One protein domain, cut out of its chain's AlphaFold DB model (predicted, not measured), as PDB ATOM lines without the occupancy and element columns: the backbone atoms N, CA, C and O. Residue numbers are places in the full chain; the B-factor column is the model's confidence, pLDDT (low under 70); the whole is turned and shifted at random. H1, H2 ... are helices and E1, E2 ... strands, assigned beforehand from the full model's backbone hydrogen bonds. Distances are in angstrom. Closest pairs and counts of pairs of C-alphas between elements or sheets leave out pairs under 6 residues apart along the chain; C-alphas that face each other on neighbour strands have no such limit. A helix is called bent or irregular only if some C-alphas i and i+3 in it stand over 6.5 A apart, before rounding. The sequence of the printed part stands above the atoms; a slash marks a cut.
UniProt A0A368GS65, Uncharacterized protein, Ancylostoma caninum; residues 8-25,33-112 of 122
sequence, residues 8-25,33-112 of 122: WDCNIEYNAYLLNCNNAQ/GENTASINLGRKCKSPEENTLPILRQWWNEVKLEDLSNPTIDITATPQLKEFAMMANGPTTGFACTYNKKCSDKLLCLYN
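This is residues 8 to 25 and 33 to 112 of the 122 residues of an uncharacterized protein of Ancylostoma caninum (UniProt A0A368GS65). A small sheet of three strands forms the middle layer of this domain, with helix H1 covering one face and the helices H2 and H3 covering the other. The long H2 runs slantwise below the sheet and meets the short H3 near its last residues, while the loops at residues 39 to 47 and 65 to 78 reach out toward opposite ends of the longest axis. The printed part has 98 residues with three named helices and three named strands, in the order H1 E1 H2 H3 E2 E3. The sheet runs E1 E3 E2, antiparallel throughout, and the class is mixed, helices and strands. The whole is compact, with a radius of gyration of the C-alphas of 14.4 A, and elongated in outline, with spans of 42 by 28 by 21 A.

H1, residues 10 to 20, is on the sheet made by E1, residues 33 to 38, E3, residues 106 to 111, and E2, residues 94 to 99, at a height over the sheet of 6.9 A. It lies over E2 and only just not over E3, on which 2 of its C-alphas fall, and runs slantwise to the strands, at 41 degrees to E2 on the local plane. The closest C-alphas of H1 and E2 are those of Glu 13 and Ala 96, 4.9 A apart. E1 is an edge strand and the antiparallel neighbour of the inner strand E3, with N 35 and O 109 within hydrogen-bond range at 2.9 A. E3 and the other edge strand, E2, form an antiparallel hairpin, with N 98 and O 108 at 2.8 A. H2, residues 48 to 64, is on the opposite face from H1, at a height of 10.3 A; the closest C-alphas of H2 and E1 are those of Ala 37 and Ile 55, 7.4 A apart. H2 runs slantwise to the strands, but only just, at 59 degrees to E1 on the local plane. H3, residues 79 to 87, is on the same face as H2, at a height over the sheet of 8.9 A; it lies over E1 and runs across the strands, at 67 degrees to E1 on the local plane. With residues 59 to 63 alone H2 touches H3, at a steep tilt of 59 degrees, opposite ways; the closest C-alphas are those of Trp 60 and Phe 84, 5.0 A apart. H1 is apart from H2 and H3. The helices thus placed on both faces make three layers, and E1, H2, H3 and E2 form a split strand-helix-strand unit, two strands running the same way with E3 between them, whose crossover is right-handed. Every O i to N i+4 pair is within hydrogen-bond range in H1, against 9 of 13 in H2 and 3 of 5 in H3.

H1 begins with C-alpha 10 at (119.259, 65.748, 60.447) and is 14.8 A long from first to last C-alpha. E1 measures 17.5 A, H2 25.8 A, H3 14.0 A, E2 17.7 A and E3 16.2 A. H2 begins with C-alpha 48 at (106.655, 65.683, 72.620), and E3 ends with C-alpha 111 at (124.908, 58.562, 67.939). H3 is irregular, with C-alphas 80 and 83 7.8 A apart.

The two C-alphas farthest apart are those of Lys 44 and Asn 70, 44.0 A. Residues 26 to 32 are not printed, and C-alphas 25 and 33 are 18.4 A apart across that cut. Of the links printed whole, H2 to H3 is long, with 14 residues. The mean pLDDT of the printed part is 89.6, and residues 43 to 47 and 70 to 71 are under 70.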
ATOM      1  N   TRP A   8     123.045  68.381  66.727       94.88
ATOM      2  CA  TRP A   8     121.915  67.695  66.110       94.88
ATOM      3  C   TRP A   8     122.194  67.460  64.624       94.88
ATOM      4  O   TRP A   8     122.469  68.417  63.897       94.88
ATOM      5  N   ASP A   9     122.096  66.212  64.167       95.44
ATOM      6  CA  ASP A   9     122.319  65.844  62.765       95.44
ATOM      7  C   ASP A   9     121.027  65.325  62.112       95.44
ATOM      8  O   ASP A   9     120.526  64.243  62.426       95.44
ATOM      9  N   CYS A  10     120.499  66.084  61.147       95.81
ATOM     10  CA  CYS A  10     119.259  65.748  60.447       95.81
ATOM     11  C   CYS A  10     119.355  64.462  59.600       95.81
ATOM     12  O   CYS A  10     118.339  63.807  59.367       95.81
ATOM     13  N   ASN A  11     120.546  64.078  59.120       95.19
ATOM     14  CA  ASN A  11     120.726  62.811  58.404       95.19
ATOM     15  C   ASN A  11     120.639  61.632  59.374       95.19
ATOM     16  O   ASN A  11     120.046  60.602  59.042       95.19
ATOM     17  N   ILE A  12     121.195  61.787  60.578       96.62
ATOM     18  CA  ILE A  12     121.045  60.807  61.658       96.62
ATOM     19  C   ILE A  12     119.572  60.715  62.064       96.62
ATOM     20  O   ILE A  12     119.045  59.611  62.165       96.62
ATOM     21  N   GLU A  13     118.876  61.847  62.203       96.88
ATOM     22  CA  GLU A  13     117.444  61.893  62.530       96.88
ATOM     23  C   GLU A  13     116.599  61.144  61.494       96.88
ATOM     24  O   GLU A  13     115.759  60.312  61.840       96.88
ATOM     25  N   TYR A  14     116.850  61.397  60.207       96.50
ATOM     26  CA  TYR A  14     116.127  60.739  59.127       96.50
ATOM     27  C   TYR A  14     116.360  59.224  59.120       96.50
ATOM     28  O   TYR A  14     115.413  58.450  58.970       96.50
ATOM     29  N   ASN A  15     117.598  58.778  59.338       96.88
ATOM     30  CA  ASN A  15     117.889  57.351  59.430       96.88
ATOM     31  C   ASN A  15     117.309  56.713  60.696       96.88
ATOM     32  O   ASN A  15     116.790  55.600  60.619       96.88
ATOM     33  N   ALA A  16     117.314  57.425  61.827       96.50
ATOM     34  CA  ALA A  16     116.608  56.998  63.026       96.50
ATOM     35  C   ALA A  16     115.123  56.802  62.711       96.50
ATOM     36  O   ALA A  16     114.550  55.786  63.089       96.50
ATOM     37  N   TYR A  17     114.489  57.727  61.977       96.38
ATOM     38  CA  TYR A  17     113.088  57.599  61.562       96.38
ATOM     39  C   TYR A  17     112.853  56.347  60.710       96.38
ATOM     40  O   TYR A  17     111.927  55.581  60.993       96.38
ATOM     41  N   LEU A  18     113.701  56.110  59.705       96.75
ATOM     42  CA  LEU A  18     113.603  54.927  58.851       96.75
ATOM     43  C   LEU A  18     113.736  53.635  59.668       96.75
ATOM     44  O   LEU A  18     112.872  52.766  59.549       96.75
ATOM     45  N   LEU A  19     114.747  53.531  60.536       95.19
ATOM     46  CA  LEU A  19     114.930  52.373  61.417       95.19
ATOM     47  C   LEU A  19     113.756  52.179  62.370       95.19
ATOM     48  O   LEU A  19     113.257  51.066  62.519       95.19
ATOM     49  N   ASN A  20     113.282  53.259  62.988       95.00
ATOM     50  CA  ASN A  20     112.184  53.193  63.939       95.00
ATOM     51  C   ASN A  20     110.889  52.704  63.260       95.00
ATOM     52  O   ASN A  20     110.090  52.016  63.883       95.00
ATOM     53  N   CYS A  21     110.713  52.968  61.961       95.62
ATOM     54  CA  CYS A  21     109.625  52.417  61.149       95.62
ATOM     55  C   CYS A  21     109.940  51.068  60.462       95.62
ATOM     56  O   CYS A  21     109.194  50.677  59.563       95.62
ATOM     57  N   ASN A  22     111.019  50.366  60.828       94.25
ATOM     58  CA  ASN A  22     111.477  49.128  60.177       94.25
ATOM     59  C   ASN A  22     111.643  49.257  58.646       94.25
ATOM     60  O   ASN A  22     111.338  48.334  57.888       94.25
ATOM     61  N   ASN A  23     112.100  50.416  58.166       94.25
ATOM     62  CA  ASN A  23     112.311  50.675  56.747       94.25
ATOM     63  C   ASN A  23     113.747  50.310  56.331       94.25
ATOM     64  O   ASN A  23     114.716  50.916  56.786       94.25
ATOM     65  N   ALA A  24     113.871  49.364  55.396       91.69
ATOM     66  CA  ALA A  24     115.147  48.866  54.872       91.69
ATOM     67  C   ALA A  24     115.975  49.904  54.084       91.69
ATOM     68  O   ALA A  24     117.100  49.617  53.689       91.69
ATOM     69  N   GLN A  25     115.439  51.100  53.829       94.00
ATOM     70  CA  GLN A  25     116.172  52.198  53.192       94.00
ATOM     71  C   GLN A  25     117.120  52.936  54.143       94.00
ATOM     72  O   GLN A  25     117.841  53.820  53.679       94.00
ATOM     73  N   GLY A  33     126.160  54.265  67.634       94.19
ATOM     74  CA  GLY A  33     125.542  53.892  68.899       94.19
ATOM     75  C   GLY A  33     124.038  54.137  68.889       94.19
ATOM     76  O   GLY A  33     123.542  54.992  68.150       94.19
ATOM     77  N   GLU A  34     123.309  53.438  69.760       95.31
ATOM     78  CA  GLU A  34     121.863  53.601  69.901       95.31
ATOM     79  C   GLU A  34     121.393  53.537  71.358       95.31
ATOM     80  O   GLU A  34     121.864  52.709  72.136       95.31
ATOM     81  N   ASN A  35     120.396  54.365  71.681       97.50
ATOM     82  CA  ASN A  35     119.528  54.192  72.846       97.50
ATOM     83  C   ASN A  35     118.083  54.067  72.366       97.50
ATOM     84  O   ASN A  35     117.633  54.836  71.510       97.50
ATOM     85  N   THR A  36     117.323  53.143  72.952       96.88
ATOM     86  CA  THR A  36     115.909  52.951  72.622       96.88
ATOM     87  C   THR A  36     115.075  52.730  73.873       96.88
ATOM     88  O   THR A  36     115.484  52.038  74.797       96.88
ATOM     89  N   ALA A  37     113.860  53.269  73.884       96.75
ATOM     90  CA  ALA A  37     112.866  52.978  74.912       96.75
ATOM     91  C   ALA A  37     111.458  53.046  74.328       96.75
ATOM     92  O   ALA A  37     111.208  53.759  73.355       96.75
ATOM     93  N   SER A  38     110.521  52.332  74.944       94.88
ATOM     94  CA  SER A  38     109.101  52.508  74.646       94.88
ATOM     95  C   SER A  38     108.639  53.903  75.081       94.88
ATOM     96  O   SER A  38     108.993  54.369  76.161       94.88
ATOM     97  N   ILE A  39     107.818  54.557  74.264       91.12
ATOM     98  CA  ILE A  39     107.261  55.883  74.535       91.12
ATOM     99  C   ILE A  39     105.764  55.908  74.231       91.12
ATOM    100  O   ILE A  39     105.308  55.446  73.188       91.12
ATOM    101  N   ASN A  40     104.979  56.505  75.129       87.00
ATOM    102  CA  ASN A  40     103.563  56.761  74.894       87.00
ATOM    103  C   ASN A  40     103.368  58.224  74.489       87.00
ATOM    104  O   ASN A  40     103.393  59.115  75.326       87.00
ATOM    105  N   LEU A  41     103.139  58.472  73.201       78.81
ATOM    106  CA  LEU A  41     102.979  59.830  72.660       78.81
ATOM    107  C   LEU A  41     101.576  60.435  72.887       78.81
ATOM    108  O   LEU A  41     101.274  61.515  72.378       78.81
ATOM    109  N   GLY A  42     100.686  59.741  73.609       72.12
ATOM    110  CA  GLY A  42      99.317  60.190  73.866       72.12
ATOM    111  C   GLY A  42      98.453  60.303  72.598       72.12
ATOM    112  O   GLY A  42      98.874  60.011  71.479       72.12
ATOM    113  N   ARG A  43      97.172  60.682  72.739       65.69
ATOM    114  CA  ARG A  43      96.249  60.873  71.588       65.69
ATOM    115  C   ARG A  43      96.349  62.250  70.938       65.69
ATOM    116  O   ARG A  43      96.020  62.387  69.765       65.69
ATOM    117  N   LYS A  44      96.774  63.256  71.694       62.47
ATOM    118  CA  LYS A  44      97.035  64.606  71.200       62.47
ATOM    119  C   LYS A  44      98.542  64.782  71.313       62.47
ATOM    120  O   LYS A  44      99.032  64.727  72.431       62.47
ATOM    121  N   CYS A  45      99.251  64.960  70.199       59.66
ATOM    122  CA  CYS A  45     100.688  65.264  70.167       59.66
ATOM    123  C   CYS A  45     100.968  66.670  70.735       59.66
ATOM    124  O   CYS A  45     101.519  67.529  70.054       59.66
ATOM    125  N   LYS A  46     100.484  66.955  71.943       58.56
ATOM    126  CA  LYS A  46     100.792  68.172  72.676       58.56
ATOM    127  C   LYS A  46     102.054  67.857  73.467       58.56
ATOM    128  O   LYS A  46     102.054  66.900  74.227       58.56
ATOM    129  N   SER A  47     103.112  68.603  73.179       68.56
ATOM    130  CA  SER A  47     104.403  68.539  73.867       68.56
ATOM    131  C   SER A  47     105.108  67.175  73.784       68.56
ATOM    132  O   SER A  47     105.092  66.400  74.736       68.56
ATOM    133  N   PRO A  48     105.792  66.861  72.671       76.31
ATOM    134  CA  PRO A  48     106.655  65.683  72.620       76.31
ATOM    135  C   PRO A  48     107.690  65.640  73.750       76.31
ATOM    136  O   PRO A  48     107.953  64.569  74.287       76.31
ATOM    137  N   GLU A  49     108.168  66.812  74.174       84.19
ATOM    138  CA  GLU A  49     109.055  66.993  75.324       84.19
ATOM    139  C   GLU A  49     108.506  66.367  76.616       84.19
ATOM    140  O   GLU A  49     109.262  65.728  77.343       84.19
ATOM    141  N   GLU A  50     107.198  66.470  76.887       87.25
ATOM    142  CA  GLU A  50     106.585  65.904  78.101       87.25
ATOM    143  C   GLU A  50     106.734  64.377  78.162       87.25
ATOM    144  O   GLU A  50     106.818  63.810  79.249       87.25
ATOM    145  N   ASN A  51     106.811  63.716  77.003       88.31
ATOM    146  CA  ASN A  51     106.942  62.263  76.912       88.31
ATOM    147  C   ASN A  51     108.399  61.816  76.731       88.31
ATOM    148  O   ASN A  51     108.768  60.743  77.204       88.31
ATOM    149  N   THR A  52     109.240  62.612  76.061       91.81
ATOM    150  CA  THR A  52     110.643  62.251  75.806       91.81
ATOM    151  C   THR A  52     111.561  62.619  76.966       91.81
ATOM    152  O   THR A  52     112.449  61.843  77.308       91.81
ATOM    153  N   LEU A  53     111.360  63.773  77.610       92.62
ATOM    154  CA  LEU A  53     112.253  64.263  78.660       92.62
ATOM    155  C   LEU A  53     112.341  63.330  79.883       92.62
ATOM    156  O   LEU A  53     113.450  63.154  80.392       92.62
ATOM    157  N   PRO A  54     111.251  62.690  80.360       94.56
ATOM    158  CA  PRO A  54     111.348  61.699  81.429       94.56
ATOM    159  C   PRO A  54     112.240  60.506  81.063       94.56
ATOM    160  O   PRO A  54     113.026  60.072  81.900       94.56
ATOM    161  N   ILE A  55     112.173  60.028  79.815       96.38
ATOM    162  CA  ILE A  55     112.997  58.915  79.322       96.38
ATOM    163  C   ILE A  55     114.470  59.330  79.272       96.38
ATOM    164  O   ILE A  55     115.325  58.644  79.824       96.38
ATOM    165  N   LEU A  56     114.771  60.493  78.687       96.50
ATOM    166  CA  LEU A  56     116.143  61.012  78.617       96.50
ATOM    167  C   LEU A  56     116.751  61.205  80.013       96.50
ATOM    168  O   LEU A  56     117.921  60.907  80.241       96.50
ATOM    169  N   ARG A  57     115.949  61.682  80.973       97.00
ATOM    170  CA  ARG A  57     116.365  61.799  82.377       97.00
ATOM    171  C   ARG A  57     116.570  60.441  83.031       97.00
ATOM    172  O   ARG A  57     117.445  60.337  83.881       97.00
ATOM    173  N   GLN A  58     115.760  59.439  82.702       97.19
ATOM    174  CA  GLN A  58     115.932  58.084  83.216       97.19
ATOM    175  C   GLN A  58     117.287  57.524  82.781       97.19
ATOM    176  O   GLN A  58     118.064  57.167  83.659       97.19
ATOM    177  N   TRP A  59     117.590  57.557  81.480       97.69
ATOM    178  CA  TRP A  59     118.890  57.144  80.945       97.69
ATOM    179  C   TRP A  59     120.036  57.895  81.619       97.69
ATOM    180  O   TRP A  59     120.941  57.288  82.167       97.69
ATOM    181  N   TRP A  60     119.953  59.228  81.702       95.94
ATOM    182  CA  TRP A  60     120.990  60.019  82.369       95.94
ATOM    183  C   TRP A  60     121.174  59.669  83.854       95.94
ATOM    184  O   TRP A  60     122.272  59.775  84.394       95.94
ATOM    185  N   ASN A  61     120.102  59.275  84.544       96.19
ATOM    186  CA  ASN A  61     120.138  58.950  85.968       96.19
ATOM    187  C   ASN A  61     120.702  57.558  86.272       96.19
ATOM    188  O   ASN A  61     120.944  57.293  87.450       96.19
ATOM    189  N   GLU A  62     120.951  56.704  85.277       94.62
ATOM    190  CA  GLU A  62     121.631  55.417  85.490       94.62
ATOM    191  C   GLU A  62     123.001  55.611  86.140       94.62
ATOM    192  O   GLU A  62     123.392  54.802  86.970       94.62
ATOM    193  N   VAL A  63     123.657  56.755  85.905       91.25
ATOM    194  CA  VAL A  63     124.879  57.197  86.603       91.25
ATOM    195  C   VAL A  63     124.822  57.058  88.131       91.25
ATOM    196  O   VAL A  63     125.853  56.990  88.784       91.25
ATOM    197  N   LYS A  64     123.623  57.054  88.726       91.94
ATOM    198  CA  LYS A  64     123.412  56.953  90.178       91.94
ATOM    199  C   LYS A  64     123.339  55.514  90.689       91.94
ATOM    200  O   LYS A  64     123.241  55.328  91.899       91.94
ATOM    201  N   LEU A  65     123.292  54.524  89.797       89.31
ATOM    202  CA  LEU A  65     123.185  53.109  90.154       89.31
ATOM    203  C   LEU A  65     124.524  52.525  90.608       89.31
ATOM    204  O   LEU A  65     124.526  51.557  91.358       89.31
ATOM    205  N   GLU A  66     125.635  53.131  90.191       84.56
ATOM    206  CA  GLU A  66     126.991  52.690  90.501       84.56
ATOM    207  C   GLU A  66     127.848  53.872  90.958       84.56
ATOM    208  O   GLU A  66     127.643  55.015  90.544       84.56
ATOM    209  N   ASP A  67     128.839  53.599  91.802       81.31
ATOM    210  CA  ASP A  67     129.848  54.594  92.154       81.31
ATOM    211  C   ASP A  67     130.882  54.705  91.022       81.31
ATOM    212  O   ASP A  67     131.816  53.908  90.919       81.31
ATOM    213  N   LEU A  68     130.730  55.724  90.170       75.31
ATOM    214  CA  LEU A  68     131.651  56.025  89.067       75.31
ATOM    215  C   LEU A  68     132.912  56.782  89.509       75.31
ATOM    216  O   LEU A  68     133.463  57.599  88.770       75.31
ATOM    217  N   SER A  69     133.403  56.507  90.719       75.81
ATOM    218  CA  SER A  69     134.722  56.966  91.171       75.81
ATOM    219  C   SER A  69     135.850  56.521  90.224       75.81
ATOM    220  O   SER A  69     136.892  57.174  90.150       75.81
ATOM    221  N   ASN A  70     135.635  55.438  89.465       69.38
ATOM    222  CA  ASN A  70     136.436  55.094  88.295       69.38
ATOM    223  C   ASN A  70     135.802  55.720  87.032       69.38
ATOM    224  O   ASN A  70     134.642  55.434  86.742       69.38
ATOM    225  N   PRO A  71     136.535  56.539  86.250       68.25
ATOM    226  CA  PRO A  71     135.997  57.198  85.055       68.25
ATOM    227  C   PRO A  71     135.690  56.241  83.893       68.25
ATOM    228  O   PRO A  71     135.183  56.685  82.865       68.25
ATOM    229  N   THR A  72     136.021  54.956  84.028       74.44
ATOM    230  CA  THR A  72     135.770  53.947  82.998       74.44
ATOM    231  C   THR A  72     134.518  53.150  83.332       74.44
ATOM    232  O   THR A  72     134.467  52.499  84.373       74.44
ATOM    233  N   ILE A  73     133.535  53.173  82.431       81.69
ATOM    234  CA  ILE A  73     132.355  52.307  82.503       81.69
ATOM    235  C   ILE A  73     132.665  51.038  81.705       81.69
ATOM    236  O   ILE A  73     133.108  51.132  80.564       81.69
ATOM    237  N   ASP A  74     132.453  49.872  82.310       84.06
ATOM    238  CA  ASP A  74     132.471  48.575  81.627       84.06
ATOM    239  C   ASP A  74     131.020  48.132  81.423       84.06
ATOM    240  O   ASP A  74     130.379  47.641  82.354       84.06
ATOM    241  N   ILE A  75     130.472  48.315  80.221       85.56
ATOM    242  CA  ILE A  75     129.060  47.982  79.963       85.56
ATOM    243  C   ILE A  75     128.788  46.472  80.002       85.56
ATOM    244  O   ILE A  75     127.627  46.071  80.100       85.56
ATOM    245  N   THR A  76     129.822  45.625  79.957       86.19
ATOM    246  CA  THR A  76     129.669  44.173  80.122       86.19
ATOM    247  C   THR A  76     129.477  43.794  81.590       86.19
ATOM    248  O   THR A  76     128.668  42.916  81.895       86.19
ATOM    249  N   ALA A  77     130.161  44.493  82.500       85.88
ATOM    250  CA  ALA A  77     130.023  44.315  83.944       85.88
ATOM    251  C   ALA A  77     128.833  45.095  84.529       85.88
ATOM    252  O   ALA A  77     128.193  44.626  85.470       85.88
ATOM    253  N   THR A  78     128.517  46.263  83.963       87.50
ATOM    254  CA  THR A  78     127.428  47.149  84.400       87.50
ATOM    255  C   THR A  78     126.458  47.456  83.251       87.50
ATOM    256  O   THR A  78     126.347  48.610  82.821       87.50
ATOM    257  N   PRO A  79     125.731  46.452  82.723       90.31
ATOM    258  CA  PRO A  79     124.811  46.645  81.598       90.31
ATOM    259  C   PRO A  79     123.677  47.637  81.895       90.31
ATOM    260  O   PRO A  79     123.120  48.220  80.970       90.31
ATOM    261  N   GLN A  80     123.357  47.871  83.171       92.12
ATOM    262  CA  GLN A  80     122.387  48.865  83.641       92.12
ATOM    263  C   GLN A  80     122.808  50.326  83.418       92.12
ATOM    264  O   GLN A  80     122.002  51.213  83.675       92.12
ATOM    265  N   LEU A  81     124.058  50.578  83.009       92.00
ATOM    266  CA  LEU A  81     124.581  51.916  82.710       92.00
ATOM    267  C   LEU A  81     124.682  52.191  81.207       92.00
ATOM    268  O   LEU A  81     125.262  53.205  80.820       92.00
ATOM    269  N   LYS A  82     124.220  51.270  80.354       93.31
ATOM    270  CA  LYS A  82     124.462  51.312  78.909       93.31
ATOM    271  C   LYS A  82     123.963  52.617  78.290       93.31
ATOM    272  O   LYS A  82     124.684  53.241  77.507       93.31
ATOM    273  N   GLU A  83     122.750  53.039  78.618       96.12
ATOM    274  CA  GLU A  83     122.141  54.215  78.022       96.12
ATOM    275  C   GLU A  83     122.824  55.498  78.509       96.12
ATOM    276  O   GLU A  83     123.088  56.387  77.689       96.12
ATOM    277  N   PHE A  84     123.183  55.578  79.796       93.62
ATOM    278  CA  PHE A  84     124.039  56.650  80.315       93.62
ATOM    279  C   PHE A  84     125.408  56.683  79.627       93.62
ATOM    280  O   PHE A  84     125.842  57.748  79.188       93.62
ATOM    281  N   ALA A  85     126.072  55.533  79.496       92.00
ATOM    282  CA  ALA A  85     127.392  55.415  78.887       92.00
ATOM    283  C   ALA A  85     127.388  55.929  77.441       92.00
ATOM    284  O   ALA A  85     128.280  56.680  77.049       92.00
ATOM    285  N   MET A  86     126.335  55.626  76.673       93.69
ATOM    286  CA  MET A  86     126.139  56.191  75.337       93.69
ATOM    287  C   MET A  86     125.944  57.715  75.359       93.69
ATOM    288  O   MET A  86     126.569  58.419  74.564       93.69
ATOM    289  N   MET A  87     125.105  58.239  76.264       92.69
ATOM    290  CA  MET A  87     124.852  59.686  76.386       92.69
ATOM    291  C   MET A  87     126.101  60.476  76.805       92.69
ATOM    292  O   MET A  87     126.258  61.628  76.407       92.69
ATOM    293  N   ALA A  88     126.970  59.866  77.614       90.31
ATOM    294  CA  ALA A  88     128.198  60.461  78.132       90.31
ATOM    295  C   ALA A  88     129.452  60.114  77.304       90.31
ATOM    296  O   ALA A  88     130.559  60.503  77.683       90.31
ATOM    297  N   ASN A  89     129.305  59.398  76.182       88.75
ATOM    298  CA  ASN A  89     130.417  58.931  75.356       88.75
ATOM    299  C   ASN A  89     131.176  60.114  74.729       88.75
ATOM    300  O   ASN A  89     130.735  60.700  73.742       88.75
ATOM    301  N   GLY A  90     132.334  60.462  75.296       86.50
ATOM    302  CA  GLY A  90     133.131  61.631  74.901       86.50
ATOM    303  C   GLY A  90     133.447  61.760  73.397       86.50
ATOM    304  O   GLY A  90     133.380  62.882  72.893       86.50
ATOM    305  N   PRO A  91     133.766  60.666  72.671       88.31
ATOM    306  CA  PRO A  91     133.982  60.677  71.219       88.31
ATOM    307  C   PRO A  91     132.765  61.069  70.372       88.31
ATOM    308  O   PRO A  91     132.937  61.503  69.232       88.31
ATOM    309  N   THR A  92     131.547  60.932  70.899       91.06
ATOM    310  CA  THR A  92     130.329  61.285  70.167       91.06
ATOM    311  C   THR A  92     130.289  62.790  69.899       91.06
ATOM    312  O   THR A  92     130.476  63.611  70.797       91.06
ATOM    313  N   THR A  93     130.003  63.163  68.653       92.19
ATOM    314  CA  THR A  93     129.930  64.570  68.207       92.19
ATOM    315  C   THR A  93     128.620  64.905  67.497       92.19
ATOM    316  O   THR A  93     128.203  66.063  67.487       92.19
ATOM    317  N   GLY A  94     127.943  63.901  66.941       93.38
ATOM    318  CA  GLY A  94     126.670  64.028  66.244       93.38
ATOM    319  C   GLY A  94     125.654  63.042  66.800       93.38
ATOM    320  O   GLY A  94     125.961  61.867  67.009       93.38
ATOM    321  N   PHE A  95     124.437  63.513  67.038       96.00
ATOM    322  CA  PHE A  95     123.344  62.663  67.488       96.00
ATOM    323  C   PHE A  95     122.008  63.182  66.969       96.00
ATOM    324  O   PHE A  95     121.873  64.351  66.606       96.00
ATOM    325  N   ALA A  96     121.010  62.311  66.965       96.81
ATOM    326  CA  ALA A  96     119.624  62.716  66.805       96.81
ATOM    327  C   ALA A  96     118.691  61.650  67.364       96.81
ATOM    328  O   ALA A  96     119.033  60.469  67.433       96.81
ATOM    329  N   CYS A  97     117.483  62.072  67.719       96.12
ATOM    330  CA  CYS A  97     116.438  61.185  68.196       96.12
ATOM    331  C   CYS A  97     115.177  61.329  67.355       96.12
ATOM    332  O   CYS A  97     114.836  62.417  66.905       96.12
ATOM    333  N   THR A  98     114.428  60.242  67.227       95.25
ATOM    334  CA  THR A  98     113.110  60.239  66.607       95.25
ATOM    335  C   THR A  98     112.113  59.483  67.477       95.25
ATOM    336  O   THR A  98     112.432  58.506  68.152       95.25
ATOM    337  N   TYR A  99     110.854  59.864  67.350       92.38
ATOM    338  CA  TYR A  99     109.702  59.083  67.783       92.38
ATOM    339  C   TYR A  99     108.637  59.204  66.689       92.38
ATOM    340  O   TYR A  99     108.515  60.254  66.053       92.38
ATOM    341  N   ASN A 100     107.870  58.147  66.412       88.00
ATOM    342  CA  ASN A 100     106.831  58.230  65.384       88.00
ATOM    343  C   ASN A 100     105.654  57.291  65.633       88.00
ATOM    344  O   ASN A 100     105.646  56.146  65.190       88.00
ATOM    345  N   LYS A 101     104.579  57.852  66.191       85.12
ATOM    346  CA  LYS A 101     103.340  57.128  66.500       85.12
ATOM    347  C   LYS A 101     102.682  56.417  65.305       85.12
ATOM    348  O   LYS A 101     101.846  55.545  65.502       85.12
ATOM    349  N   LYS A 102     102.970  56.809  64.057       87.81
ATOM    350  CA  LYS A 102     102.353  56.166  62.882       87.81
ATOM    351  C   LYS A 102     102.910  54.769  62.617       87.81
ATOM    352  O   LYS A 102     102.220  53.980  61.982       87.81
ATOM    353  N   CYS A 103     104.141  54.492  63.042       90.62
ATOM    354  CA  CYS A 103     104.846  53.258  62.698       90.62
ATOM    355  C   CYS A 103     105.529  52.584  63.897       90.62
ATOM    356  O   CYS A 103     105.935  51.434  63.769       90.62
ATOM    357  N   SER A 104     105.675  53.276  65.034       91.88
ATOM    358  CA  SER A 104     106.390  52.767  66.201       91.88
ATOM    359  C   SER A 104     105.980  53.455  67.502       91.88
ATOM    360  O   SER A 104     105.697  54.653  67.544       91.88
ATOM    361  N   ASP A 105     106.044  52.689  68.587       90.94
ATOM    362  CA  ASP A 105     105.874  53.160  69.961       90.94
ATOM    363  C   ASP A 105     107.228  53.322  70.675       90.94
ATOM    364  O   ASP A 105     107.318  53.164  71.891       90.94
ATOM    365  N   LYS A 106     108.309  53.603  69.931       94.19
ATOM    366  CA  LYS A 106     109.663  53.779  70.478       94.19
ATOM    367  C   LYS A 106     110.198  55.198  70.292       94.19
ATOM    368  O   LYS A 106     110.005  55.818  69.243       94.19
ATOM    369  N   LEU A 107     110.932  55.670  71.293       95.81
ATOM    370  CA  LEU A 107     111.945  56.710  71.153       95.81
ATOM    371  C   LEU A 107     113.252  56.013  70.768       95.81
ATOM    372  O   LEU A 107     113.702  55.138  71.502       95.81
ATOM    373  N   LEU A 108     113.841  56.404  69.641       97.06
ATOM    374  CA  LEU A 108     115.141  55.919  69.180       97.06
ATOM    375  C   LEU A 108     116.086  57.109  69.057       97.06
ATOM    376  O   LEU A 108     115.776  58.047  68.325       97.06
ATOM    377  N   CYS A 109     117.219  57.056  69.745       97.50
ATOM    378  CA  CYS A 109     118.321  57.996  69.602       97.50
ATOM    379  C   CYS A 109     119.515  57.279  68.989       97.50
ATOM    380  O   CYS A 109     119.873  56.194  69.440       97.50
ATOM    381  N   LEU A 110     120.123  57.897  67.985       97.25
ATOM    382  CA  LEU A 110     121.326  57.415  67.328       97.25
ATOM    383  C   LEU A 110     122.472  58.394  67.560       97.25
ATOM    384  O   LEU A 110     122.267  59.610  67.597       97.25
ATOM    385  N   TYR A 111     123.671  57.843  67.666       95.94
ATOM    386  CA  TYR A 111     124.908  58.562  67.939       95.94
ATOM    387  C   TYR A 111     125.939  58.175  66.883       95.94
ATOM    388  O   TYR A 111     126.077  56.997  66.561       95.94
ATOM    389  N   ASN A 112     126.685  59.145  66.357       93.56
ATOM    390  CA  ASN A 112     127.655  58.935  65.273       93.56
ATOM    391  C   ASN A 112     128.924  58.171  65.678       93.56
ATOM    392  O   ASN A 112     129.914  58.170  64.949       93.56
TER     393      ASN A 112